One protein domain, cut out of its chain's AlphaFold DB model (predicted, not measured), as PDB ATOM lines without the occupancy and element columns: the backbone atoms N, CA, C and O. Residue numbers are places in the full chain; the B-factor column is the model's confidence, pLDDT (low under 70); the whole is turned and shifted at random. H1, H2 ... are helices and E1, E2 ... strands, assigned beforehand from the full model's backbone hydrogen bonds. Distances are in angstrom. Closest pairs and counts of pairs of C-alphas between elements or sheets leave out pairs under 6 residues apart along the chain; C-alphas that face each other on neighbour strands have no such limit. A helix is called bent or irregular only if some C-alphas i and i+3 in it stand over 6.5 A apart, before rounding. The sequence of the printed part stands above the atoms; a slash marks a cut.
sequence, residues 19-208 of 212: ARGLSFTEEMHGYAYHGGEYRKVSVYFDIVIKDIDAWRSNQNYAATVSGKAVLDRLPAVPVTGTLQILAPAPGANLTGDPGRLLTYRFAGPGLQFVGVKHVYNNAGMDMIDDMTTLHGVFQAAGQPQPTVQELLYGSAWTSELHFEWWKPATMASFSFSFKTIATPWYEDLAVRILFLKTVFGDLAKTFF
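This is residues 19 to 208 of the 212 residues of an uncharacterized protein of Massilia sp. Se16.2.3 (UniProt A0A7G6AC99). The core is a closed barrel of eight antiparallel strands, E1 to E8 round the ring, with the long, kinked helix H6 packed on its outside at one end. The short helices H1, H3, H4 and H5 also pack on the barrel, while H2 lies away from it between E4 and E5. The 190 printed residues have six named helices and nine named strands, in the order E1 E2 H1 E3 E4 H2 E5 E6 H3 E7 H4 E8 H5 E9 H6, a mixed class. The whole is compact, radius of gyration of the C-alphas 16.2 A, spanning 50 by 39 by 33 A.

Walk round the barrel by N and O pairs within hydrogen-bond range; its neighbour strands are antiparallel. E1, residues 21 to 34, and E2, residues 37 to 49, form a hairpin: N 28 and O 43, 2.9 A. E3, residues 63 to 71, is the antiparallel neighbour of E2: N 46 and O 66, 2.7 A. E3 and E4, residues 77 to 86, form a hairpin: N 65 and O 81, 2.9 A. E5, residues 100 to 108, is E4's other neighbour: N 82 and O 105, 2.7 A. E5 and E6, residues 111 to 119, form a hairpin: N 102 and O 117, 2.8 A. E7, residues 133 to 140, follows: N 116 and O 135, 2.8 A. E8, residues 159 to 162, pairs with E7, N 134 and O 161, 2.7 A, and closes the ring on E1, N 31 and O 160, 2.9 A. E9, residues 179 to 181, not in the ring, pairs with E1: N 21 and O 181, 2.8 A. Outside the barrel find H6, residues 185 to 207, at a height over the sheet of 9.3 A; it is irregular, C-alphas 199 and 202 being 9.5 A apart, with a kink of 120 degrees near residue 200. H1, residues 52 to 57, is on the barrel and touches residues 191 to 198 of H6 alone, closest C-alphas Arg 56 and Thr 198, 6.7 A. Also on it are H3, residues 125 to 132, irregular with C-alphas 126 and 129 8.0 A apart; H4, residues 148 to 153, over E6; and H5, residues 168 to 176. H2, residues 92 to 95, is not on it. In H1, H4 and H5 every O i to N i+4 pair is within hydrogen-bond range, in H3 2 of 4, in H6 12 of 19; H2 is too short for one.

Find C-alpha 21 at (103.489, 81.193, -27.459); E1 runs 35.1 A from there, bending by 75 degrees at residue 31. E2 spans 34.7 A, E4 27.5 A. H6 spans 23.9 A, ending at C-alpha 207, (96.525, 99.187, -16.867).

The C-alphas farthest apart, Gly 36 and Tyr 186, are 52.1 A apart. The printed part has no cut and no long link. Look for pLDDT under 70 at residues 87 to 98, 121 to 131 and 154.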
ATOM      1  N   ALA A  19     103.442  74.065 -26.441       77.06
ATOM      2  CA  ALA A  19     104.192  75.271 -26.117       77.06
ATOM      3  C   ALA A  19     103.359  76.479 -26.564       77.06
ATOM      4  O   ALA A  19     103.316  76.817 -27.748       77.06
ATOM      5  N   ARG A  20     102.631  77.076 -25.619       90.81
ATOM      6  CA  ARG A  20     101.758  78.223 -25.880       90.81
ATOM      7  C   ARG A  20     102.619  79.461 -25.993       90.81
ATOM      8  O   ARG A  20     103.215  79.905 -25.010       90.81
ATOM      9  N   GLY A  21     102.701  80.007 -27.192       92.44
ATOM     10  CA  GLY A  21     103.489  81.193 -27.459       92.44
ATOM     11  C   GLY A  21     102.660  82.473 -27.453       92.44
ATOM     12  O   GLY A  21     101.432  82.467 -27.573       92.44
ATOM     13  N   LEU A  22     103.368  83.590 -27.357       95.38
ATOM     14  CA  LEU A  22     102.846  84.944 -27.456       95.38
ATOM     15  C   LEU A  22     103.837  85.801 -28.244       95.38
ATOM     16  O   LEU A  22     105.038  85.760 -27.985       95.38
ATOM     17  N   SER A  23     103.335  86.619 -29.159       96.38
ATOM     18  CA  SER A  23     104.080  87.727 -29.746       96.38
ATOM     19  C   SER A  23     103.398  89.060 -29.491       96.38
ATOM     20  O   SER A  23     102.169  89.115 -29.409       96.38
ATOM     21  N   PHE A  24     104.192  90.119 -29.402       95.62
ATOM     22  CA  PHE A  24     103.723  91.490 -29.229       95.62
ATOM     23  C   PHE A  24     104.730  92.485 -29.781       95.62
ATOM     24  O   PHE A  24     105.887  92.132 -30.019       95.62
ATOM     25  N   THR A  25     104.283  93.721 -29.966       94.50
ATOM     26  CA  THR A  25     105.142  94.805 -30.438       94.50
ATOM     27  C   THR A  25     105.409  95.800 -29.327       94.50
ATOM     28  O   THR A  25     104.495  96.156 -28.582       94.50
ATOM     29  N   GLU A  26     106.646  96.277 -29.237       90.19
ATOM     30  CA  GLU A  26     107.077  97.239 -28.230       90.19
ATOM     31  C   GLU A  26     107.814  98.414 -28.903       90.19
ATOM     32  O   GLU A  26     108.796  98.195 -29.606       90.19
ATOM     33  N   GLU A  27     107.349  99.654 -28.715       90.44
ATOM     34  CA  GLU A  27     108.019 100.875 -29.196       90.44
ATOM     35  C   GLU A  27     108.529 101.688 -28.003       90.44
ATOM     36  O   GLU A  27     107.796 101.912 -27.039       90.44
ATOM     37  N   MET A  28     109.788 102.122 -28.056       91.12
ATOM     38  CA  MET A  28     110.380 102.976 -27.025       91.12
ATOM     39  C   MET A  28     111.148 104.135 -27.644       91.12
ATOM     40  O   MET A  28     111.801 103.980 -28.681       91.12
ATOM     41  N   HIS A  29     111.145 105.272 -26.954       91.19
ATOM     42  CA  HIS A  29     111.855 106.485 -27.350       91.19
ATOM     43  C   HIS A  29     112.657 107.049 -26.188       91.19
ATOM     44  O   HIS A  29     112.260 106.933 -25.035       91.19
ATOM     45  N   GLY A  30     113.756 107.726 -26.482       90.56
ATOM     46  CA  GLY A  30     114.505 108.428 -25.451       90.56
ATOM     47  C   GLY A  30     115.828 108.947 -25.968       90.56
ATOM     48  O   GLY A  30     115.914 109.414 -27.111       90.56
ATOM     49  N   TYR A  31     116.856 108.852 -25.134       89.81
ATOM     50  CA  TYR A  31     118.189 109.352 -25.440       89.81
ATOM     51  C   TYR A  31     119.256 108.294 -25.184       89.81
ATOM     52  O   TYR A  31     119.179 107.507 -24.244       89.81
ATOM     53  N   ALA A  32     120.273 108.289 -26.036       88.62
ATOM     54  CA  ALA A  32     121.418 107.402 -25.939       88.62
ATOM     55  C   ALA A  32     122.710 108.188 -26.116       88.62
ATOM     56  O   ALA A  32     122.823 108.997 -27.039       88.62
ATOM     57  N   TYR A  33     123.698 107.925 -25.265       86.38
ATOM     58  CA  TYR A  33     125.051 108.414 -25.482       86.38
ATOM     59  C   TYR A  33     125.744 107.565 -26.554       86.38
ATOM     60  O   TYR A  33     125.991 106.374 -26.363       86.38
ATOM     61  N   HIS A  34     126.046 108.162 -27.706       82.56
ATOM     62  CA  HIS A  34     126.690 107.473 -28.821       82.56
ATOM     63  C   HIS A  34     127.656 108.406 -29.554       82.56
ATOM     64  O   HIS A  34     127.287 109.500 -29.980       82.56
ATOM     65  N   GLY A  35     128.905 107.960 -29.725       78.81
ATOM     66  CA  GLY A  35     129.926 108.730 -30.442       78.81
ATOM     67  C   GLY A  35     130.304 110.053 -29.766       78.81
ATOM     68  O   GLY A  35     130.636 111.004 -30.461       78.81
ATOM     69  N   GLY A  36     130.233 110.128 -28.433       83.94
ATOM     70  CA  GLY A  36     130.613 111.320 -27.665       83.94
ATOM     71  C   GLY A  36     129.466 112.286 -27.341       83.94
ATOM     72  O   GLY A  36     129.672 113.230 -26.582       83.94
ATOM     73  N   GLU A  37     128.260 112.049 -27.865       89.12
ATOM     74  CA  GLU A  37     127.110 112.952 -27.738       89.12
ATOM     75  C   GLU A  37     125.827 112.196 -27.365       89.12
ATOM     76  O   GLU A  37     125.642 111.037 -27.744       89.12
ATOM     77  N   TYR A  38     124.906 112.868 -26.666       89.69
ATOM     78  CA  TYR A  38     123.548 112.364 -26.456       89.69
ATOM     79  C   TYR A  38     122.699 112.576 -27.705       89.69
ATOM     80  O   TYR A  38     122.592 113.686 -28.227       89.69
ATOM     81  N   ARG A  39     122.065 111.502 -28.170       91.31
ATOM     82  CA  ARG A  39     121.246 111.477 -29.383       91.31
ATOM     83  C   ARG A  39     119.868 110.930 -29.077       91.31
ATOM     84  O   ARG A  39     119.737 110.029 -28.251       91.31
ATOM     85  N   LYS A  40     118.851 111.433 -29.779       93.38
ATOM     86  CA  LYS A  40     117.524 110.814 -29.743       93.38
ATOM     87  C   LYS A  40     117.620 109.404 -30.303       93.38
ATOM     88  O   LYS A  40     118.283 109.183 -31.318       93.38
ATOM     89  N   VAL A  41     116.951 108.474 -29.648       92.44
ATOM     90  CA  VAL A  41     116.886 107.081 -30.069       92.44
ATOM     91  C   VAL A  41     115.446 106.601 -30.037       92.44
ATOM     92  O   VAL A  41     114.633 107.045 -29.226       92.44
ATOM     93  N   SER A  42     115.104 105.725 -30.968       92.62
ATOM     94  CA  SER A  42     113.825 105.032 -31.000       92.62
ATOM     95  C   SER A  42     114.051 103.584 -31.394       92.62
ATOM     96  O   SER A  42     114.832 103.298 -32.305       92.62
ATOM     97  N   VAL A  43     113.394 102.669 -30.698       93.06
ATOM     98  CA  VAL A  43     113.452 101.238 -30.983       93.06
ATOM     99  C   VAL A  43     112.046 100.702 -31.177       93.06
ATOM    100  O   VAL A  43     111.126 101.063 -30.450       93.06
ATOM    101  N   TYR A  44     111.908  99.841 -32.175       94.31
ATOM    102  CA  TYR A  44     110.669  99.180 -32.555       94.31
ATOM    103  C   TYR A  44     110.932  97.689 -32.511       94.31
ATOM    104  O   TYR A  44     111.734  97.207 -33.312       94.31
ATOM    105  N   PHE A  45     110.301  96.976 -31.590       95.31
ATOM    106  CA  PHE A  45     110.512  95.552 -31.382       95.31
ATOM    107  C   PHE A  45     109.268  94.743 -31.716       95.31
ATOM    108  O   PHE A  45     108.172  95.066 -31.281       95.31
ATOM    109  N   ASP A  46     109.485  93.641 -32.413       96.81
ATOM    110  CA  ASP A  46     108.635  92.465 -32.457       96.81
ATOM    111  C   ASP A  46     109.236  91.431 -31.500       96.81
ATOM    112  O   ASP A  46     110.370  90.968 -31.683       96.81
ATOM    113  N   ILE A  47     108.489  91.083 -30.459       96.56
ATOM    114  CA  ILE A  47     108.923  90.165 -29.408       96.56
ATOM    115  C   ILE A  47     108.152  88.863 -29.555       96.56
ATOM    116  O   ILE A  47     106.932  88.875 -29.685       96.56
ATOM    117  N   VAL A  48     108.863  87.735 -29.520       97.25
ATOM    118  CA  VAL A  48     108.292  86.390 -29.646       97.25
ATOM    119  C   VAL A  48     108.710  85.525 -28.463       97.25
ATOM    120  O   VAL A  48     109.869  85.119 -28.329       97.25
ATOM    121  N   ILE A  49     107.733  85.175 -27.638       95.31
ATOM    122  CA  ILE A  49     107.818  84.160 -26.593       95.31
ATOM    123  C   ILE A  49     107.259  82.866 -27.187       95.31
ATOM    124  O   ILE A  49     106.060  82.755 -27.409       95.31
ATOM    125  N   LYS A  50     108.113  81.880 -27.475       93.81
ATOM    126  CA  LYS A  50     107.661  80.606 -28.072       93.81
ATOM    127  C   LYS A  50     106.898  79.713 -27.093       93.81
ATOM    128  O   LYS A  50     106.071  78.922 -27.517       93.81
ATOM    129  N   ASP A  51     107.210  79.842 -25.809       92.81
ATOM    130  CA  ASP A  51     106.594  79.088 -24.721       92.81
ATOM    131  C   ASP A  51     106.544  80.002 -23.495       92.81
ATOM    132  O   ASP A  51     107.582  80.348 -22.922       92.81
ATOM    133  N   ILE A  52     105.343  80.457 -23.150       91.06
ATOM    134  CA  ILE A  52     105.127  81.383 -22.040       91.06
ATOM    135  C   ILE A  52     105.389  80.736 -20.678       91.06
ATOM    136  O   ILE A  52     105.849  81.412 -19.754       91.06
ATOM    137  N   ASP A  53     105.142  79.434 -20.551       90.25
ATOM    138  CA  ASP A  53     105.324  78.699 -19.304       90.25
ATOM    139  C   ASP A  53     106.811  78.450 -19.041       90.25
ATOM    140  O   ASP A  53     107.282  78.654 -17.917       90.25
ATOM    141  N   ALA A  54     107.576  78.104 -20.078       90.31
ATOM    142  CA  ALA A  54     109.030  78.014 -19.984       90.31
ATOM    143  C   ALA A  54     109.657  79.389 -19.717       90.31
ATOM    144  O   ALA A  54     110.493  79.518 -18.824       90.31
ATOM    145  N   TRP A  55     109.214  80.431 -20.431       90.38
ATOM    146  CA  TRP A  55     109.754  81.784 -20.275       90.38
ATOM    147  C   TRP A  55     109.560  82.335 -18.863       90.38
ATOM    148  O   TRP A  55     110.490  82.898 -18.295       90.38
ATOM    149  N   ARG A  56     108.391  82.120 -18.249       86.94
ATOM    150  CA  ARG A  56     108.122  82.615 -16.889       86.94
ATOM    151  C   ARG A  56     108.785  81.800 -15.774       86.94
ATOM    152  O   ARG A  56     108.936  82.316 -14.672       86.94
ATOM    153  N   SER A  57     109.104  80.525 -16.014       85.75
ATOM    154  CA  SER A  57     109.627  79.613 -14.982       85.75
ATOM    155  C   SER A  57     111.141  79.408 -15.053       85.75
ATOM    156  O   SER A  57     111.741  78.988 -14.064       85.75
ATOM    157  N   ASN A  58     111.771  79.723 -16.186       86.25
ATOM    158  CA  ASN A  58     113.200  79.552 -16.405       86.25
ATOM    159  C   ASN A  58     113.855  80.882 -16.799       86.25
ATOM    160  O   ASN A  58     113.698  81.356 -17.918       86.25
ATOM    161  N   GLN A  59     114.679  81.432 -15.906       81.88
ATOM    162  CA  GLN A  59     115.377  82.712 -16.104       81.88
ATOM    163  C   GLN A  59     116.355  82.711 -17.289       81.88
ATOM    164  O   GLN A  59     116.684  83.762 -17.835       81.88
ATOM    165  N   ASN A  60     116.811  81.528 -17.711       84.88
ATOM    166  CA  ASN A  60     117.676  81.378 -18.878       84.88
ATOM    167  C   ASN A  60     116.883  81.281 -20.186       84.88
ATOM    168  O   ASN A  60     117.471  81.363 -21.265       84.88
ATOM    169  N   TYR A  61     115.561  81.105 -20.119       89.00
ATOM    170  CA  TYR A  61     114.716  81.041 -21.300       89.00
ATOM    171  C   TYR A  61     114.469  82.453 -21.837       89.00
ATOM    172  O   TYR A  61     113.844  83.295 -21.195       89.00
ATOM    173  N   ALA A  62     114.974  82.720 -23.038       92.75
ATOM    174  CA  ALA A  62     114.879  84.023 -23.675       92.75
ATOM    175  C   ALA A  62     113.756  84.067 -24.717       92.75
ATOM    176  O   ALA A  62     113.656  83.200 -25.589       92.75
ATOM    177  N   ALA A  63     112.955  85.128 -24.674       95.31
ATOM    178  CA  ALA A  63     112.123  85.525 -25.798       95.31
ATOM    179  C   ALA A  63     113.013  86.108 -26.902       95.31
ATOM    180  O   ALA A  63     114.029  86.744 -26.617       95.31
ATOM    181  N   THR A  64     112.640  85.896 -28.159       97.19
ATOM    182  CA  THR A  64     113.340  86.499 -29.298       97.19
ATOM    183  C   THR A  64     112.875  87.937 -29.469       97.19
ATOM    184  O   THR A  64     111.677  88.198 -29.424       97.19
ATOM    185  N   VAL A  65     113.817  88.847 -29.686       97.25
ATOM    186  CA  VAL A  65     113.557  90.245 -30.040       97.25
ATOM    187  C   VAL A  65     114.060  90.459 -31.459       97.25
ATOM    188  O   VAL A  65     115.197  90.112 -31.776       97.25
ATOM    189  N   SER A  66     113.240  91.036 -32.320       97.62
ATOM    190  CA  SER A  66     113.640  91.508 -33.649       97.62
ATOM    191  C   SER A  66     113.048  92.880 -33.891       97.62
ATOM    192  O   SER A  66     112.046  93.212 -33.273       97.62
ATOM    193  N   GLY A  67     113.638  93.694 -34.758       96.38
ATOM    194  CA  GLY A  67     113.097  95.028 -34.951       96.38
ATOM    195  C   GLY A  67     114.014  96.000 -35.658       96.38
ATOM    196  O   GLY A  67     114.890  95.609 -36.433       96.38
ATOM    197  N   LYS A  68     113.812  97.285 -35.370       96.00
ATOM    198  CA  LYS A  68     114.630  98.387 -35.883       96.00
ATOM    199  C   LYS A  68     115.037  99.329 -34.761       96.00
ATOM    200  O   LYS A  68     114.225  99.646 -33.897       96.00
ATOM    201  N   ALA A  69     116.271  99.814 -34.822       93.25
ATOM    202  CA  ALA A  69     116.756 100.916 -34.005       93.25
ATOM    203  C   ALA A  69     117.039 102.130 -34.898       93.25
ATOM    204  O   ALA A  69     117.633 102.006 -35.971       93.25
ATOM    205  N   VAL A  70     116.609 103.301 -34.447       93.44
ATOM    206  CA  VAL A  70     116.820 104.591 -35.100       93.44
ATOM    207  C   VAL A  70     117.554 105.477 -34.112       93.44
ATOM    208  O   VAL A  70     117.022 105.780 -33.050       93.44
ATOM    209  N   LEU A  71     118.777 105.875 -34.445       90.06
ATOM    210  CA  LEU A  71     119.530 106.878 -33.695       90.06
ATOM    211  C   LEU A  71     119.588 108.156 -34.529       90.06
ATOM    212  O   LEU A  71     119.712 108.093 -35.753       90.06
ATOM    213  N   ASP A  72     119.512 109.312 -33.873       90.12
ATOM    214  CA  ASP A  72     119.535 110.601 -34.559       90.12
ATOM    215  C   ASP A  72     120.743 110.722 -35.502       90.12
ATOM    216  O   ASP A  72     121.890 110.415 -35.140       90.12
ATOM    217  N   ARG A  73     120.459 111.181 -36.726       84.44
ATOM    218  CA  ARG A  73     121.416 111.341 -37.836       84.44
ATOM    219  C   ARG A  73     122.105 110.047 -38.287       84.44
ATOM    220  O   ARG A  73     123.125 110.120 -38.970       84.44
ATOM    221  N   LEU A  74     121.565 108.880 -37.942       83.56
ATOM    222  CA  LEU A  74     122.010 107.581 -38.445       83.56
ATOM    223  C   LEU A  74     120.866 106.879 -39.196       83.56
ATOM    224  O   LEU A  74     119.696 107.066 -38.855       83.56
ATOM    225  N   PRO A  75     121.170 106.066 -40.224       86.44
ATOM    226  CA  PRO A  75     120.163 105.225 -40.857       86.44
ATOM    227  C   PRO A  75     119.511 104.283 -39.843       86.44
ATOM    228  O   PRO A  75     120.171 103.782 -38.934       86.44
ATOM    229  N   ALA A  76     118.223 103.995 -40.034       92.19
ATOM    230  CA  ALA A  76     117.549 102.952 -39.274       92.19
ATOM    231  C   ALA A  76     118.233 101.600 -39.527       92.19
ATOM    232  O   ALA A  76     118.385 101.186 -40.681       92.19
ATOM    233  N   VAL A  77     118.614 100.901 -38.460       92.50
ATOM    234  CA  VAL A  77     119.297  99.606 -38.542       92.50
ATOM    235  C   VAL A  77     118.386  98.482 -38.053       92.50
ATOM    236  O   VAL A  77     117.697  98.658 -37.046       92.50
ATOM    237  N   PRO A  78     118.354  97.320 -38.732       96.31
ATOM    238  CA  PRO A  78     117.690  96.150 -38.186       96.31
ATOM    239  C   PRO A  78     118.457  95.656 -36.958       96.31
ATOM    240  O   PRO A  78     119.690  95.657 -36.944       96.31
ATOM    241  N   VAL A  79     117.723  95.217 -35.940       95.81
ATOM    242  CA  VAL A  79     118.293  94.659 -34.713       95.81
ATOM    243  C   VAL A  79     117.644  93.326 -34.373       95.81
ATOM    244  O   VAL A  79     116.459  93.109 -34.627       95.81
ATOM    245  N   THR A  80     118.429  92.431 -33.786       97.31
ATOM    246  CA  THR A  80     117.974  91.136 -33.272       97.31
ATOM    247  C   THR A  80     118.575  90.878 -31.906       97.31
ATOM    248  O   THR A  80     119.686  91.327 -31.621       97.31
ATOM    249  N   GLY A  81     117.863  90.150 -31.062       96.38
ATOM    250  CA  GLY A  81     118.220  90.048 -29.666       96.38
ATOM    251  C   GLY A  81     117.331  89.131 -28.848       96.38
ATOM    252  O   GLY A  81     116.626  88.262 -29.365       96.38
ATOM    253  N   THR A  82     117.373  89.355 -27.543       95.88
ATOM    254  CA  THR A  82     116.697  88.563 -26.529       95.88
ATOM    255  C   THR A  82     116.067  89.434 -25.455       95.88
ATOM    256  O   THR A  82     116.668  90.424 -25.028       95.88
ATOM    257  N   LEU A  83     114.913  88.990 -24.962       94.31
ATOM    258  CA  LEU A  83     114.263  89.487 -23.755       94.31
ATOM    259  C   LEU A  83     114.190  88.354 -22.723       94.31
ATOM    260  O   LEU A  83     113.587  87.306 -22.970       94.31
ATOM    261  N   GLN A  84     114.789  88.571 -21.557       91.25
ATOM    262  CA  GLN A  84     114.765  87.638 -20.429       91.25
ATOM    263  C   GLN A  84     114.030  88.248 -19.241       91.25
ATOM    264  O   GLN A  84     114.154  89.447 -18.985       91.25
ATOM    265  N   ILE A  85     113.314  87.408 -18.496       85.06
ATOM    266  CA  ILE A  85     112.744  87.762 -17.199       85.06
ATOM    267  C   ILE A  85     113.651  87.218 -16.092       85.06
ATOM    268  O   ILE A  85     113.871  86.013 -15.970       85.06
ATOM    269  N   LEU A  86     114.214  88.115 -15.293       72.75
ATOM    270  CA  LEU A  86     114.993  87.777 -14.109       72.75
ATOM    271  C   LEU A  86     114.087  87.909 -12.879       72.75
ATOM    272  O   LEU A  86     113.332  88.879 -12.749       72.75
ATOM    273  N   ALA A  87     114.150  86.931 -11.973       63.34
ATOM    274  CA  ALA A  87     113.396  86.943 -10.721       63.34
ATOM    275  C   ALA A  87     114.321  86.811  -9.497       63.34
ATOM    276  O   ALA A  87     115.275  86.032  -9.554       63.34
ATOM    277  N   PRO A  88     113.988  87.450  -8.358       62.84
ATOM    278  CA  PRO A  88     113.269  88.720  -8.203       62.84
ATOM    279  C   PRO A  88     114.198  89.913  -8.499       62.84
ATOM    280  O   PRO A  88     115.420  89.773  -8.433       62.84
ATOM    281  N   ALA A  89     113.637  91.097  -8.775       56.12
ATOM    282  CA  ALA A  89     114.449  92.313  -8.798       56.12
ATOM    283  C   ALA A  89     115.139  92.510  -7.429       56.12
ATOM    284  O   ALA A  89     114.570  92.147  -6.388       56.12
ATOM    285  N   PRO A  90     116.371  93.036  -7.382       53.34
ATOM    286  CA  PRO A  90     117.042  93.211  -6.106       53.34
ATOM    287  C   PRO A  90     116.320  94.234  -5.217       53.34
ATOM    288  O   PRO A  90     115.744  95.194  -5.718       53.34
ATOM    289  N   GLY A  91     116.335  94.030  -3.895       51.38
ATOM    290  CA  GLY A  91     115.570  94.853  -2.940       51.38
ATOM    291  C   GLY A  91     114.274  94.209  -2.427       51.38
ATOM    292  O   GLY A  91     113.582  94.802  -1.605       51.38
ATOM    293  N   ALA A  92     114.001  92.959  -2.822       49.53
ATOM    294  CA  ALA A  92     112.888  92.124  -2.346       49.53
ATOM    295  C   ALA A  92     112.678  92.130  -0.824       49.53
ATOM    296  O   ALA A  92     111.557  91.993  -0.342       49.53
ATOM    297  N   ASN A  93     113.760  92.324  -0.074       44.09
ATOM    298  CA  ASN A  93     113.772  92.244   1.379       44.09
ATOM    299  C   ASN A  93     113.368  93.558   2.078       44.09
ATOM    300  O   ASN A  93     113.317  93.572   3.304       44.09
ATOM    301  N   LEU A  94     113.102  94.652   1.344       48.78
ATOM    302  CA  LEU A  94     112.795  95.972   1.926       48.78
ATOM    303  C   LEU A  94     111.356  96.460   1.674       48.78
ATOM    304  O   LEU A  94     110.850  97.239   2.477       48.78
ATOM    305  N   THR A  95     110.677  96.002   0.615       47.78
ATOM    306  CA  THR A  95     109.321  96.476   0.242       47.78
ATOM    307  C   THR A  95     108.269  95.369   0.105       47.78
ATOM    308  O   THR A  95     107.137  95.638  -0.286       47.78
ATOM    309  N   GLY A  96     108.599  94.119   0.450       51.81
ATOM    310  CA  GLY A  96     107.644  93.002   0.505       51.81
ATOM    311  C   GLY A  96     107.246  92.400  -0.850       51.81
ATOM    312  O   GLY A  96     106.863  91.233  -0.882       51.81
ATOM    313  N   ASP A  97     107.403  93.127  -1.964       58.47
ATOM    314  CA  ASP A  97     107.299  92.582  -3.322       58.47
ATOM    315  C   ASP A  97     108.176  93.369  -4.329       58.47
ATOM    316  O   ASP A  97     107.814  94.475  -4.741       58.47
ATOM    317  N   PRO A  98     109.337  92.832  -4.752       61.97
ATOM    318  CA  PRO A  98     110.293  93.540  -5.605       61.97
ATOM    319  C   PRO A  98     109.824  93.745  -7.048       61.97
ATOM    320  O   PRO A  98     110.488  94.467  -7.782       61.97
ATOM    321  N   GLY A  99     108.753  93.093  -7.507       73.44
ATOM    322  CA  GLY A  99     108.407  93.095  -8.931       73.44
ATOM    323  C   GLY A  99     109.280  92.168  -9.787       73.44
ATOM    324  O   GLY A  99     109.701  91.089  -9.347       73.44
ATOM    325  N   ARG A 100     109.514  92.545 -11.046       79.94
ATOM    326  CA  ARG A 100     110.272  91.793 -12.058       79.94
ATOM    327  C   ARG A 100     111.341  92.662 -12.693       79.94
ATOM    328  O   ARG A 100     111.139  93.855 -12.894       79.94
ATOM    329  N   LEU A 101     112.453  92.038 -13.066       84.00
ATOM    330  CA  LEU A 101     113.479  92.693 -13.860       84.00
ATOM    331  C   LEU A 101     113.512  92.078 -15.257       84.00
ATOM    332  O   LEU A 101     113.712  90.875 -15.416       84.00
ATOM    333  N   LEU A 102     113.322  92.907 -16.273       89.50
ATOM    334  CA  LEU A 102     113.429  92.518 -17.669       89.50
ATOM    335  C   LEU A 102     114.807  92.910 -18.187       89.50
ATOM    336  O   LEU A 102     115.239  94.041 -17.983       89.50
ATOM    337  N   THR A 103     115.497  91.994 -18.862       91.81
ATOM    338  CA  THR A 103     116.781  92.286 -19.514       91.81
ATOM    339  C   THR A 103     116.636  92.194 -21.021       91.81
ATOM    340  O   THR A 103     116.294  91.137 -21.555       91.81
ATOM    341  N   TYR A 104     116.950  93.294 -21.695       93.75
ATOM    342  CA  TYR A 104     116.969  93.410 -23.143       93.75
ATOM    343  C   TYR A 104     118.417  93.378 -23.615       93.75
ATOM    344  O   TYR A 104     119.258  94.137 -23.135       93.75
ATOM    345  N   ARG A 105     118.714  92.509 -24.578       94.62
ATOM    346  CA  ARG A 105     119.983  92.514 -25.314       94.62
ATOM    347  C   ARG A 105     119.676  92.469 -26.785       94.62
ATOM    348  O   ARG A 105     118.934  91.588 -27.194       94.62
ATOM    349  N   PHE A 106     120.236  93.366 -27.578       94.94
ATOM    350  CA  PHE A 106     120.083  93.308 -29.027       94.94
ATOM    351  C   PHE A 106     121.312  93.858 -29.736       94.94
ATOM    352  O   PHE A 106     122.075  94.642 -29.178       94.94
ATOM    353  N   ALA A 107     121.502  93.436 -30.978       94.56
ATOM    354  CA  ALA A 107     122.578  93.892 -31.835       94.56
ATOM    355  C   ALA A 107     122.092  94.059 -33.274       94.56
ATOM    356  O   ALA A 107     121.177  93.369 -33.728       94.56
ATOM    357  N   GLY A 108     122.728  94.984 -33.977       91.44
ATOM    358  CA  GLY A 108     122.579  95.240 -35.400       91.44
ATOM    359  C   GLY A 108     123.930  95.638 -36.005       91.44
ATOM    360  O   GLY A 108     124.959  95.597 -35.323       91.44
ATOM    361  N   PRO A 109     123.965  96.029 -37.286       90.06
ATOM    362  CA  PRO A 109     125.193  96.472 -37.939       90.06
ATOM    363  C   PRO A 109     125.899  97.598 -37.161       90.06
ATOM    364  O   PRO A 109     125.389  98.710 -37.066       90.06
ATOM    365  N   GLY A 110     127.072  97.300 -36.590       86.31
ATOM    366  CA  GLY A 110     127.916  98.268 -35.875       86.31
ATOM    367  C   GLY A 110     127.399  98.736 -34.508       86.31
ATOM    368  O   GLY A 110     128.076  99.531 -33.860       86.31
ATOM    369  N   LEU A 111     126.252  98.236 -34.042       89.00
ATOM    370  CA  LEU A 111     125.584  98.692 -32.822       89.00
ATOM    371  C   LEU A 111     125.134  97.500 -31.979       89.00
ATOM    372  O   LEU A 111     124.545  96.552 -32.493       89.00
ATOM    373  N   GLN A 112     125.341  97.573 -30.673       92.56
ATOM    374  CA  GLN A 112     124.763  96.643 -29.711       92.56
ATOM    375  C   GLN A 112     124.213  97.394 -28.502       92.56
ATOM    376  O   GLN A 112     124.644  98.506 -28.198       92.56
ATOM    377  N   PHE A 113     123.279  96.763 -27.804       92.69
ATOM    378  CA  PHE A 113     122.644  97.297 -26.614       92.69
ATOM    379  C   PHE A 113     122.451  96.208 -25.567       92.69
ATOM    380  O   PHE A 113     122.124  95.059 -25.890       92.69
ATOM    381  N   VAL A 114     122.604  96.604 -24.309       93.50
ATOM    382  CA  VAL A 114     122.100  95.870 -23.151       93.50
ATOM    383  C   VAL A 114     121.405  96.858 -22.225       93.50
ATOM    384  O   VAL A 114     121.912  97.956 -21.985       93.50
ATOM    385  N   GLY A 115     120.242  96.473 -21.716       91.81
ATOM    386  CA  GLY A 115     119.482  97.295 -20.792       91.81
ATOM    387  C   GLY A 115     118.587  96.474 -19.887       91.81
ATOM    388  O   GLY A 115     118.261  95.318 -20.175       91.81
ATOM    389  N   VAL A 116     118.207  97.094 -18.781       89.81
ATOM    390  CA  VAL A 116     117.349  96.533 -17.749       89.81
ATOM    391  C   VAL A 116     116.149  97.443 -17.522       89.81
ATOM    392  O   VAL A 116     116.267  98.667 -17.522       89.81
ATOM    393  N   LYS A 117     114.985  96.830 -17.343       87.00
ATOM    394  CA  LYS A 117     113.729  97.507 -17.028       87.00
ATOM    395  C   LYS A 117     113.151  96.877 -15.774       87.00
ATOM    396  O   LYS A 117     112.973  95.657 -15.722       87.00
ATOM    397  N   HIS A 118     112.891  97.696 -14.764       81.38
ATOM    398  CA  HIS A 118     112.287  97.254 -13.513       81.38
ATOM    399  C   HIS A 118     110.777  97.456 -13.601       81.38
ATOM    400  O   HIS A 118     110.296  98.560 -13.811       81.38
ATOM    401  N   VAL A 119     110.016  96.375 -13.456       79.50
ATOM    402  CA  VAL A 119     108.557  96.419 -13.373       79.50
ATOM    403  C   VAL A 119     108.142  96.105 -11.940       79.50
ATOM    404  O   VAL A 119     108.259  94.966 -11.500       79.50
ATOM    405  N   TYR A 120     107.694  97.107 -11.188       73.88
ATOM    406  CA  TYR A 120     107.235  96.931  -9.804       73.88
ATOM    407  C   TYR A 120     105.876  96.219  -9.753       73.88
ATOM    408  O   TYR A 120     105.052  96.406 -10.641       73.88
ATOM    409  N   ASN A 121     105.612  95.424  -8.709       66.62
ATOM    410  CA  ASN A 121     104.314  94.746  -8.547       66.62
ATOM    411  C   ASN A 121     103.241  95.641  -7.891       66.62
ATOM    412  O   ASN A 121     102.060  95.399  -8.106       66.62
ATOM    413  N   ASN A 122     103.645  96.649  -7.104       61.22
ATOM    414  CA  ASN A 122     102.762  97.469  -6.255       61.22
ATOM    415  C   ASN A 122     103.069  98.977  -6.327       61.22
ATOM    416  O   ASN A 122     102.978  99.696  -5.333       61.22
ATOM    417  N   ALA A 123     103.449  99.478  -7.498       54.53
ATOM    418  CA  ALA A 123     103.550 100.917  -7.691       54.53
ATOM    419  C   ALA A 123     102.142 101.523  -7.808       54.53
ATOM    420  O   ALA A 123     101.328 101.063  -8.603       54.53
ATOM    421  N   GLY A 124     101.825 102.564  -7.039       53.00
ATOM    422  CA  GLY A 124     100.651 103.389  -7.340       53.00
ATOM    423  C   GLY A 124     100.731 103.981  -8.759       53.00
ATOM    424  O   GLY A 124     101.696 103.769  -9.492       53.00
ATOM    425  N   MET A 125      99.741 104.783  -9.156       52.22
ATOM    426  CA  MET A 125      99.768 105.465 -10.465       52.22
ATOM    427  C   MET A 125     100.985 106.399 -10.648       52.22
ATOM    428  O   MET A 125     101.304 106.765 -11.775       52.22
ATOM    429  N   ASP A 126     101.684 106.735  -9.560       49.66
ATOM    430  CA  ASP A 126     102.777 107.708  -9.519       49.66
ATOM    431  C   ASP A 126     104.142 107.178 -10.018       49.66
ATOM    432  O   ASP A 126     105.094 107.948 -10.055       49.66
ATOM    433  N   MET A 127     104.270 105.903 -10.429       58.28
ATOM    434  CA  MET A 127     105.533 105.357 -10.984       58.28
ATOM    435  C   MET A 127     105.387 104.740 -12.387       58.28
ATOM    436  O   MET A 127     106.104 103.797 -12.737       58.28
ATOM    437  N   ILE A 128     104.467 105.258 -13.212       62.28
ATOM    438  CA  ILE A 128     104.377 104.871 -14.636       62.28
ATOM    439  C   ILE A 128     105.737 105.049 -15.326       62.28
ATOM    440  O   ILE A 128     106.136 104.199 -16.121       62.28
ATOM    441  N   ASP A 129     106.475 106.103 -14.987       60.84
ATOM    442  CA  ASP A 129     107.772 106.388 -15.596       60.84
ATOM    443  C   ASP A 129     108.805 105.299 -15.260       60.84
ATOM    444  O   ASP A 129     109.431 104.750 -16.166       60.84
ATOM    445  N   ASP A 130     108.905 104.849 -14.007       60.22
ATOM    446  CA  ASP A 130     109.866 103.797 -13.642       60.22
ATOM    447  C   ASP A 130     109.502 102.435 -14.252       60.22
ATOM    448  O   ASP A 130     110.370 101.690 -14.708       60.22
ATOM    449  N   MET A 131     108.204 102.124 -14.344       64.81
ATOM    450  CA  MET A 131     107.707 100.904 -14.996       64.81
ATOM    451  C   MET A 131     107.926 100.873 -16.503       64.81
ATOM    452  O   MET A 131     107.802  99.815 -17.129       64.81
ATOM    453  N   THR A 132     108.174 102.027 -17.109       72.69
ATOM    454  CA  THR A 132     108.281 102.167 -18.555       72.69
ATOM    455  C   THR A 132     109.684 102.440 -19.039       72.69
ATOM    456  O   THR A 132     109.937 102.308 -20.240       72.69
ATOM    457  N   THR A 133     110.592 102.739 -18.121       84.50
ATOM    458  CA  THR A 133     111.944 103.138 -18.455       84.50
ATOM    459  C   THR A 133     112.876 101.930 -18.522       84.50
ATOM    460  O   THR A 133     112.960 101.089 -17.628       84.50
ATOM    461  N   LEU A 134     113.569 101.829 -19.646       89.06
ATOM    462  CA  LEU A 134     114.627 100.882 -19.937       89.06
ATOM    463  C   LEU A 134     115.959 101.630 -19.828       89.06
ATOM    464  O   LEU A 134     116.308 102.437 -20.694       89.06
ATOM    465  N   HIS A 135     116.711 101.332 -18.771       90.00
ATOM    466  CA  HIS A 135     118.057 101.858 -18.560       90.00
ATOM    467  C   HIS A 135     119.076 100.938 -19.213       90.00
ATOM    468  O   HIS A 135     119.066  99.726 -18.994       90.00
ATOM    469  N   GLY A 136     119.983 101.488 -20.010       91.75
ATOM    470  CA  GLY A 136     120.977 100.668 -20.687       91.75
ATOM    471  C   GLY A 136     122.112 101.447 -21.316       91.75
ATOM    472  O   GLY A 136     122.363 102.615 -21.013       91.75
ATOM    473  N   VAL A 137     122.829 100.773 -22.205       91.25
ATOM    474  CA  VAL A 137     123.950 101.364 -22.928       91.25
ATOM    475  C   VAL A 137     123.943 100.914 -24.380       91.25
ATOM    476  O   VAL A 137     123.870  99.720 -24.674       91.25
ATOM    477  N   PHE A 138     124.044 101.878 -25.292       90.00
ATOM    478  CA  PHE A 138     124.377 101.623 -26.689       90.00
ATOM    479  C   PHE A 138     125.896 101.634 -26.860       90.00
ATOM    480  O   PHE A 138     126.581 102.551 -26.414       90.00
ATOM    481  N   GLN A 139     126.436 100.621 -27.526       89.19
ATOM    482  CA  GLN A 139     127.872 100.468 -27.749       89.19
ATOM    483  C   GLN A 139     128.149 100.046 -29.189       89.19
ATOM    484  O   GLN A 139     127.276  99.515 -29.878       89.19
ATOM    485  N   ALA A 140     129.389 100.240 -29.637       87.44
ATOM    486  CA  ALA A 140     129.859  99.605 -30.860       87.44
ATOM    487  C   ALA A 140     129.807  98.075 -30.710       87.44
ATOM    488  O   ALA A 140     130.126  97.536 -29.645       87.44
ATOM    489  N   ALA A 141     129.408  97.377 -31.772       86.50
ATOM    490  CA  ALA A 141     129.370  95.917 -31.776       86.50
ATOM    491  C   ALA A 141     130.749  95.318 -31.432       86.50
ATOM    492  O   ALA A 141     131.774  95.774 -31.941       86.50
ATOM    493  N   GLY A 142     130.768  94.298 -30.572       84.50
ATOM    494  CA  GLY A 142     131.995  93.611 -30.144       84.50
ATOM    495  C   GLY A 142     132.673  94.203 -28.905       84.50
ATOM    496  O   GLY A 142     133.645  93.628 -28.421       84.50
ATOM    497  N   GLN A 143     132.163  95.309 -28.355       88.19
ATOM    498  CA  GLN A 143     132.595  95.797 -27.042       88.19
ATOM    499  C   GLN A 143     132.074  94.885 -25.913       88.19
ATOM    500  O   GLN A 143     131.017  94.265 -26.066       88.19
ATOM    501  N   PRO A 144     132.763  94.792 -24.762       88.88
ATOM    502  CA  PRO A 144     132.213  94.121 -23.589       88.88
ATOM    503  C   PRO A 144     130.919  94.802 -23.126       88.88
ATOM    504  O   PRO A 144     130.897  96.004 -22.851       88.88
ATOM    505  N   GLN A 145     129.837  94.026 -23.046       89.31
ATOM    506  CA  GLN A 145     128.570  94.506 -22.501       89.31
ATOM    507  C   GLN A 145     128.628  94.511 -20.969       89.31
ATOM    508  O   GLN A 145     129.110  93.528 -20.397       89.31
ATOM    509  N   PRO A 146     128.108  95.553 -20.294       89.25
ATOM    510  CA  PRO A 146     127.972  95.520 -18.849       89.25
ATOM    511  C   PRO A 146     127.053  94.379 -18.410       89.25
ATOM    512  O   PRO A 146     126.103  93.971 -19.090       89.25
ATOM    513  N   THR A 147     127.349  93.867 -17.230       87.56
ATOM    514  CA  THR A 147     126.521  92.905 -16.520       87.56
ATOM    515  C   THR A 147     125.230  93.563 -16.035       87.56
ATOM    516  O   THR A 147     125.133  94.774 -15.844       87.56
ATOM    517  N   VAL A 148     124.219  92.736 -15.770       83.50
ATOM    518  CA  VAL A 148     122.958  93.197 -15.168       83.50
ATOM    519  C   VAL A 148     123.209  93.880 -13.819       83.50
ATOM    520  O   VAL A 148     122.566  94.874 -13.508       83.50
ATOM    521  N   GLN A 149     124.169  93.389 -13.032       83.06
ATOM    522  CA  GLN A 149     124.493  93.966 -11.729       83.06
ATOM    523  C   GLN A 149     125.110  95.369 -11.847       83.06
ATOM    524  O   GLN A 149     124.752  96.254 -11.072       83.06
ATOM    525  N   GLU A 150     125.977  95.592 -12.836       86.31
ATOM    526  CA  GLU A 150     126.551  96.914 -13.125       86.31
ATOM    527  C   GLU A 150     125.493  97.911 -13.607       86.31
ATOM    528  O   GLU A 150     125.562  99.085 -13.251       86.31
ATOM    529  N   LEU A 151     124.494  97.453 -14.369       84.19
ATOM    530  CA  LEU A 151     123.372  98.294 -14.800       84.19
ATOM    531  C   LEU A 151     122.429  98.672 -13.648       84.19
ATOM    532  O   LEU A 151     121.847  99.750 -13.683       84.19
ATOM    533  N   LEU A 152     122.274  97.809 -12.639       78.81
ATOM    534  CA  LEU A 152     121.367  98.045 -11.506       78.81
ATOM    535  C   LEU A 152     121.961  98.929 -10.410       78.81
ATOM    536  O   LEU A 152     121.242  99.719  -9.809       78.81
ATOM    537  N   TYR A 153     123.247  98.756 -10.111       73.62
ATOM    538  CA  TYR A 153     123.883  99.386  -8.947       73.62
ATOM    539  C   TYR A 153     125.054 100.300  -9.296       73.62
ATOM    540  O   TYR A 153     125.581 100.985  -8.420       73.62
ATOM    541  N   GLY A 154     125.500 100.281 -10.548       65.31
ATOM    542  CA  GLY A 154     126.575 101.131 -11.035       65.31
ATOM    543  C   GLY A 154     126.061 102.325 -11.834       65.31
ATOM    544  O   GLY A 154     124.868 102.501 -12.063       65.31
ATOM    545  N   SER A 155     127.005 103.125 -12.324       73.38
ATOM    546  CA  SER A 155     126.801 104.187 -13.319       73.38
ATOM    547  C   SER A 155     127.061 103.689 -14.752       73.38
ATOM    548  O   SER A 155     127.506 104.444 -15.614       73.38
ATOM    549  N   ALA A 156     126.847 102.392 -15.004       80.81
ATOM    550  CA  ALA A 156     127.227 101.731 -16.256       80.81
ATOM    551  C   ALA A 156     126.218 101.930 -17.404       80.81
ATOM    552  O   ALA A 156     126.469 101.485 -18.526       80.81
ATOM    553  N   TRP A 157     125.085 102.585 -17.140       83.31
ATOM    554  CA  TRP A 157     124.120 102.979 -18.159       83.31
ATOM    555  C   TRP A 157     124.295 104.459 -18.522       83.31
ATOM    556  O   TRP A 157     124.611 105.301 -17.688       83.31
ATOM    557  N   THR A 158     124.117 104.766 -19.803       84.50
ATOM    558  CA  THR A 158     124.223 106.127 -20.376       84.50
ATOM    559  C   THR A 158     123.078 106.404 -21.347       84.50
ATOM    560  O   THR A 158     123.138 107.297 -22.193       84.50
ATOM    561  N   SER A 159     122.062 105.548 -21.324       84.56
ATOM    562  CA  SER A 159     120.918 105.596 -22.220       84.56
ATOM    563  C   SER A 159     119.655 105.294 -21.436       84.56
ATOM    564  O   SER A 159     119.635 104.387 -20.601       84.56
ATOM    565  N   GLU A 160     118.615 106.041 -21.760       88.00
ATOM    566  CA  GLU A 160     117.305 105.970 -21.137       88.00
ATOM    567  C   GLU A 160     116.269 105.928 -22.255       88.00
ATOM    568  O   GLU A 160     116.232 106.799 -23.130       88.00
ATOM    569  N   LEU A 161     115.498 104.846 -22.281       86.75
ATOM    570  CA  LEU A 161     114.456 104.585 -23.264       86.75
ATOM    571  C   LEU A 161     113.140 104.440 -22.519       86.75
ATOM    572  O   LEU A 161     113.008 103.566 -21.675       86.75
ATOM    573  N   HIS A 162     112.148 105.240 -22.861       86.56
ATOM    574  CA  HIS A 162     110.829 105.156 -22.266       86.56
ATOM    575  C   HIS A 162     109.871 104.473 -23.219       86.56
ATOM    576  O   HIS A 162     109.780 104.816 -24.403       86.56
ATOM    577  N   PHE A 163     109.088 103.555 -22.678       80.81
ATOM    578  CA  PHE A 163     107.820 103.223 -23.288       80.81
ATOM    579  C   PHE A 163     106.793 104.256 -22.847       80.81
ATOM    580  O   PHE A 163     106.459 104.350 -21.678       80.81
ATOM    581  N   GLU A 164     106.227 105.019 -23.761       76.81
ATOM    582  CA  GLU A 164     105.387 106.157 -23.383       76.81
ATOM    583  C   GLU A 164     103.973 105.741 -22.895       76.81
ATOM    584  O   GLU A 164     102.977 106.125 -23.505       76.81
ATOM    585  N   TRP A 165     103.832 104.945 -21.818       73.62
ATOM    586  CA  TRP A 165     102.528 104.446 -21.311       73.62
ATOM    587  C   TRP A 165     101.656 105.583 -20.787       73.62
ATOM    588  O   TRP A 165     100.434 105.452 -20.773       73.62
ATOM    589  N   TRP A 166     102.260 106.723 -20.430       73.75
ATOM    590  CA  TRP A 166     101.524 107.951 -20.129       73.75
ATOM    591  C   TRP A 166     100.686 108.445 -21.320       73.75
ATOM    592  O   TRP A 166      99.771 109.248 -21.135       73.75
ATOM    593  N   LYS A 167     100.953 107.967 -22.545       79.06
ATOM    594  CA  LYS A 167     100.095 108.170 -23.715       79.06
ATOM    595  C   LYS A 167      99.104 107.000 -23.833       79.06
ATOM    596  O   LYS A 167      99.513 105.885 -24.173       79.06
ATOM    597  N   PRO A 168      97.784 107.236 -23.680       79.62
ATOM    598  CA  PRO A 168      96.776 106.176 -23.782       79.62
ATOM    599  C   PRO A 168      96.817 105.399 -25.105       79.62
ATOM    600  O   PRO A 168      96.585 104.194 -25.123       79.62
ATOM    601  N   ALA A 169      97.151 106.071 -26.212       82.50
ATOM    602  CA  ALA A 169      97.276 105.437 -27.524       82.50
ATOM    603  C   ALA A 169      98.414 104.403 -27.574       82.50
ATOM    604  O   ALA A 169      98.258 103.346 -28.187       82.50
ATOM    605  N   THR A 170      99.533 104.677 -26.905       82.56
ATOM    606  CA  THR A 170     100.697 103.787 -26.849       82.56
ATOM    607  C   THR A 170     100.386 102.557 -25.991       82.56
ATOM    608  O   THR A 170     100.627 101.427 -26.417       82.56
ATOM    609  N   MET A 171      99.736 102.750 -24.838       80.25
ATOM    610  CA  MET A 171      99.260 101.650 -23.987       80.25
ATOM    611  C   MET A 171      98.203 100.780 -24.691       80.25
ATOM    612  O   MET A 171      98.263  99.550 -24.631       80.25
ATOM    613  N   ALA A 172      97.261 101.395 -25.413       82.88
ATOM    614  CA  ALA A 172      96.281 100.667 -26.214       82.88
ATOM    615  C   ALA A 172      96.959  99.865 -27.336       82.88
ATOM    616  O   ALA A 172      96.675  98.681 -27.500       82.88
ATOM    617  N   SER A 173      97.897 100.475 -28.065       86.88
ATOM    618  CA  SER A 173      98.637  99.809 -29.146       86.88
ATOM    619  C   SER A 173      99.413  98.596 -28.637       86.88
ATOM    620  O   SER A 173      99.340  97.528 -29.241       86.88
ATOM    621  N   PHE A 174     100.066  98.718 -27.478       88.38
ATOM    622  CA  PHE A 174     100.696  97.590 -26.794       88.38
ATOM    623  C   PHE A 174      99.693  96.472 -26.503       88.38
ATOM    624  O   PHE A 174      99.892  95.329 -26.914       88.38
ATOM    625  N   SER A 175      98.578  96.818 -25.852       85.25
ATOM    626  CA  SER A 175      97.535  95.877 -25.443       85.25
ATOM    627  C   SER A 175      96.924  95.114 -26.624       85.25
ATOM    628  O   SER A 175      96.685  93.908 -26.533       85.25
ATOM    629  N   PHE A 176      96.708  95.792 -27.752       87.19
ATOM    630  CA  PHE A 176      96.136  95.192 -28.958       87.19
ATOM    631  C   PHE A 176      97.166  94.493 -29.854       87.19
ATOM    632  O   PHE A 176      96.773  93.766 -30.767       87.19
ATOM    633  N   SER A 177      98.468  94.648 -29.592       93.56
ATOM    634  CA  SER A 177      99.519  93.976 -30.367       93.56
ATOM    635  C   SER A 177      99.638  92.474 -30.080       93.56
ATOM    636  O   SER A 177     100.231  91.746 -30.879       93.56
ATOM    637  N   PHE A 178      99.064  91.994 -28.969       94.38
ATOM    638  CA  PHE A 178      99.162  90.597 -28.554       94.38
ATOM    639  C   PHE A 178      98.572  89.631 -29.588       94.38
ATOM    640  O   PHE A 178      97.396  89.719 -29.956       94.38
ATOM    641  N   LYS A 179      99.379  88.646 -29.989       94.94
ATOM    642  CA  LYS A 179      98.977  87.511 -30.831       94.94
ATOM    643  C   LYS A 179      99.522  86.221 -30.238       94.94
ATOM    644  O   LYS A 179     100.718  86.133 -29.973       94.94
ATOM    645  N   THR A 180      98.672  85.224 -30.028       93.62
ATOM    646  CA  THR A 180      99.119  83.918 -29.533       93.62
ATOM    647  C   THR A 180      99.651  83.037 -30.662       93.62
ATOM    648  O   THR A 180      99.303  83.209 -31.831       93.62
ATOM    649  N   ILE A 181     100.548  82.111 -30.321       93.44
ATOM    650  CA  ILE A 181     101.245  81.231 -31.266       93.44
ATOM    651  C   ILE A 181     101.059  79.794 -30.796       93.44
ATOM    652  O   ILE A 181     101.359  79.493 -29.647       93.44
ATOM    653  N   ALA A 182     100.602  78.909 -31.688       87.75
ATOM    654  CA  ALA A 182     100.353  77.498 -31.367       87.75
ATOM    655  C   ALA A 182      99.447  77.294 -30.128       87.75
ATOM    656  O   ALA A 182      99.562  76.300 -29.415       87.75
ATOM    657  N   THR A 183      98.528  78.236 -29.898       87.00
ATOM    658  CA  THR A 183      97.618  78.265 -28.750       87.00
ATOM    659  C   THR A 183      96.192  77.965 -29.221       87.00
ATOM    660  O   THR A 183      95.732  78.589 -30.183       87.00
ATOM    661  N   PRO A 184      95.461  77.035 -28.579       86.38
ATOM    662  CA  PRO A 184      94.045  76.822 -28.867       86.38
ATOM    663  C   PRO A 184      93.227  78.104 -28.667       86.38
ATOM    664  O   PRO A 184      93.469  78.858 -27.729       86.38
ATOM    665  N   TRP A 185      92.213  78.336 -29.506       85.69
ATOM    666  CA  TRP A 185      91.426  79.582 -29.486       85.69
ATOM    667  C   TRP A 185      90.792  79.893 -28.118       85.69
ATOM    668  O   TRP A 185      90.667  81.058 -27.751       85.69
ATOM    669  N   TYR A 186      90.428  78.865 -27.343       84.31
ATOM    670  CA  TYR A 186      89.833  79.015 -26.011       84.31
ATOM    671  C   TYR A 186      90.857  79.398 -24.927       84.31
ATOM    672  O   TYR A 186      90.466  79.790 -23.830       84.31
ATOM    673  N   GLU A 187      92.158  79.317 -25.222       88.12
ATOM    674  CA  GLU A 187      93.244  79.752 -24.335       88.12
ATOM    675  C   GLU A 187      93.869  81.087 -24.759       88.12
ATOM    676  O   GLU A 187      94.758  81.581 -24.066       88.12
ATOM    677  N   ASP A 188      93.411  81.702 -25.858       89.81
ATOM    678  CA  ASP A 188      94.012  82.933 -26.391       89.81
ATOM    679  C   ASP A 188      94.060  84.046 -25.332       89.81
ATOM    680  O   ASP A 188      95.122  84.595 -25.031       89.81
ATOM    681  N   LEU A 189      92.921  84.312 -24.688       90.62
ATOM    682  CA  LEU A 189      92.833  85.292 -23.608       90.62
ATOM    683  C   LEU A 189      93.673  84.876 -22.389       90.62
ATOM    684  O   LEU A 189      94.350  85.714 -21.797       90.62
ATOM    685  N   ALA A 190      93.679  83.586 -22.041       90.94
ATOM    686  CA  ALA A 190      94.415  83.074 -20.888       90.94
ATOM    687  C   ALA A 190      95.930  83.285 -21.028       90.94
ATOM    688  O   ALA A 190      96.580  83.682 -20.062       90.94
ATOM    689  N   VAL A 191      96.492  83.091 -22.225       91.69
ATOM    690  CA  VAL A 191      97.920  83.324 -22.503       91.69
ATOM    691  C   VAL A 191      98.274  84.811 -22.411       91.69
ATOM    692  O   VAL A 191      99.292  85.163 -21.815       91.69
ATOM    693  N   ARG A 192      97.420  85.702 -22.929       93.06
ATOM    694  CA  ARG A 192      97.623  87.158 -22.806       93.06
ATOM    695  C   ARG A 192      97.589  87.605 -21.344       93.06
ATOM    696  O   ARG A 192      98.476  88.329 -20.896       93.06
ATOM    697  N   ILE A 193      96.604  87.125 -20.584       91.06
ATOM    698  CA  ILE A 193      96.477  87.396 -19.146       91.06
ATOM    699  C   ILE A 193      97.686  86.850 -18.384       91.06
ATOM    700  O   ILE A 193      98.218  87.527 -17.506       91.06
ATOM    701  N   LEU A 194      98.147  85.644 -18.721       90.75
ATOM    702  CA  LEU A 194      99.316  85.029 -18.102       90.75
ATOM    703  C   LEU A 194     100.574  85.880 -18.303       90.75
ATOM    704  O   LEU A 194     101.332  86.064 -17.351       90.75
ATOM    705  N   PHE A 195     100.775  86.437 -19.499       91.31
ATOM    706  CA  PHE A 195     101.883  87.355 -19.765       91.31
ATOM    707  C   PHE A 195     101.777  88.608 -18.900       91.31
ATOM    708  O   PHE A 195     102.720  88.937 -18.179       91.31
ATOM    709  N   LEU A 196     100.609  89.256 -18.905       89.31
ATOM    710  CA  LEU A 196     100.399  90.485 -18.148       89.31
ATOM    711  C   LEU A 196     100.602  90.279 -16.645       89.31
ATOM    712  O   LEU A 196     101.317  91.051 -16.018       89.31
ATOM    713  N   LYS A 197     100.061  89.197 -16.076       86.50
ATOM    714  CA  LYS A 197     100.272  88.838 -14.664       86.50
ATOM    715  C   LYS A 197     101.730  88.500 -14.361       86.50
ATOM    716  O   LYS A 197     102.212  88.791 -13.273       86.50
ATOM    717  N   THR A 198     102.436  87.881 -15.307       85.88
ATOM    718  CA  THR A 198     103.848  87.514 -15.133       85.88
ATOM    719  C   THR A 198     104.744  88.746 -15.079       85.88
ATOM    720  O   THR A 198     105.643  88.785 -14.242       85.88
ATOM    721  N   VAL A 199     104.505  89.724 -15.959       85.06
ATOM    722  CA  VAL A 199     105.343  90.925 -16.091       85.06
ATOM    723  C   VAL A 199     104.929  92.023 -15.115       85.06
ATOM    724  O   VAL A 199     105.794  92.582 -14.454       85.06
ATOM    725  N   PHE A 200     103.629  92.314 -15.014       81.38
ATOM    726  CA  PHE A 200     103.093  93.487 -14.310       81.38
ATOM    727  C   PHE A 200     102.466  93.167 -12.948       81.38
ATOM    728  O   PHE A 200     102.049  94.088 -12.249       81.38
ATOM    729  N   GLY A 201     102.359  91.891 -12.564       80.38
ATOM    730  CA  GLY A 201     101.782  91.505 -11.276       80.38
ATOM    731  C   GLY A 201     100.375  92.078 -11.078       80.38
ATOM    732  O   GLY A 201      99.507  91.931 -11.943       80.38
ATOM    733  N   ASP A 202     100.149  92.748  -9.946       77.56
ATOM    734  CA  ASP A 202      98.861  93.368  -9.622       77.56
ATOM    735  C   ASP A 202      98.542  94.606 -10.477       77.56
ATOM    736  O   ASP A 202      97.364  94.897 -10.710       77.56
ATOM    737  N   LEU A 203      99.550  95.267 -11.053       77.75
ATOM    738  CA  LEU A 203      99.363  96.432 -11.930       77.75
ATOM    739  C   LEU A 203      98.718  96.078 -13.263       77.75
ATOM    740  O   LEU A 203      98.132  96.948 -13.913       77.75
ATOM    741  N   ALA A 204      98.730  94.796 -13.635       81.81
ATOM    742  CA  ALA A 204      97.945  94.309 -14.758       81.81
ATOM    743  C   ALA A 204      96.465  94.714 -14.630       81.81
ATOM    744  O   ALA A 204      95.853  95.077 -15.630       81.81
ATOM    745  N   LYS A 205      95.907  94.730 -13.410       79.50
ATOM    746  CA  LYS A 205      94.500  95.087 -13.164       79.50
ATOM    747  C   LYS A 205      94.209  96.567 -13.422       79.50
ATOM    748  O   LYS A 205      93.113  96.904 -13.857       79.50
ATOM    749  N   THR A 206      95.187  97.430 -13.162       78.81
ATOM    750  CA  THR A 206      95.063  98.883 -13.329       78.81
ATOM    751  C   THR A 206      95.190  99.283 -14.796       78.81
ATOM    752  O   THR A 206      94.349 100.015 -15.310       78.81
ATOM    753  N   PHE A 207      96.217  98.778 -15.490       77.94
ATOM    754  CA  PHE A 207      96.525  99.187 -16.867       77.94
ATOM    755  C   PHE A 207      95.805  98.357 -17.933       77.94
ATOM    756  O   PHE A 207      95.584  98.831 -19.048       77.94
ATOM    757  N   PHE A 208      95.386  97.137 -17.594       82.44
ATOM    758  CA  PHE A 208      94.683  96.231 -18.499       82.44
ATOM    759  C   PHE A 208      93.424  95.673 -17.817       82.44
ATOM    760  O   PHE A 208      93.388  94.496 -17.464       82.44
TER     761      PHE A 208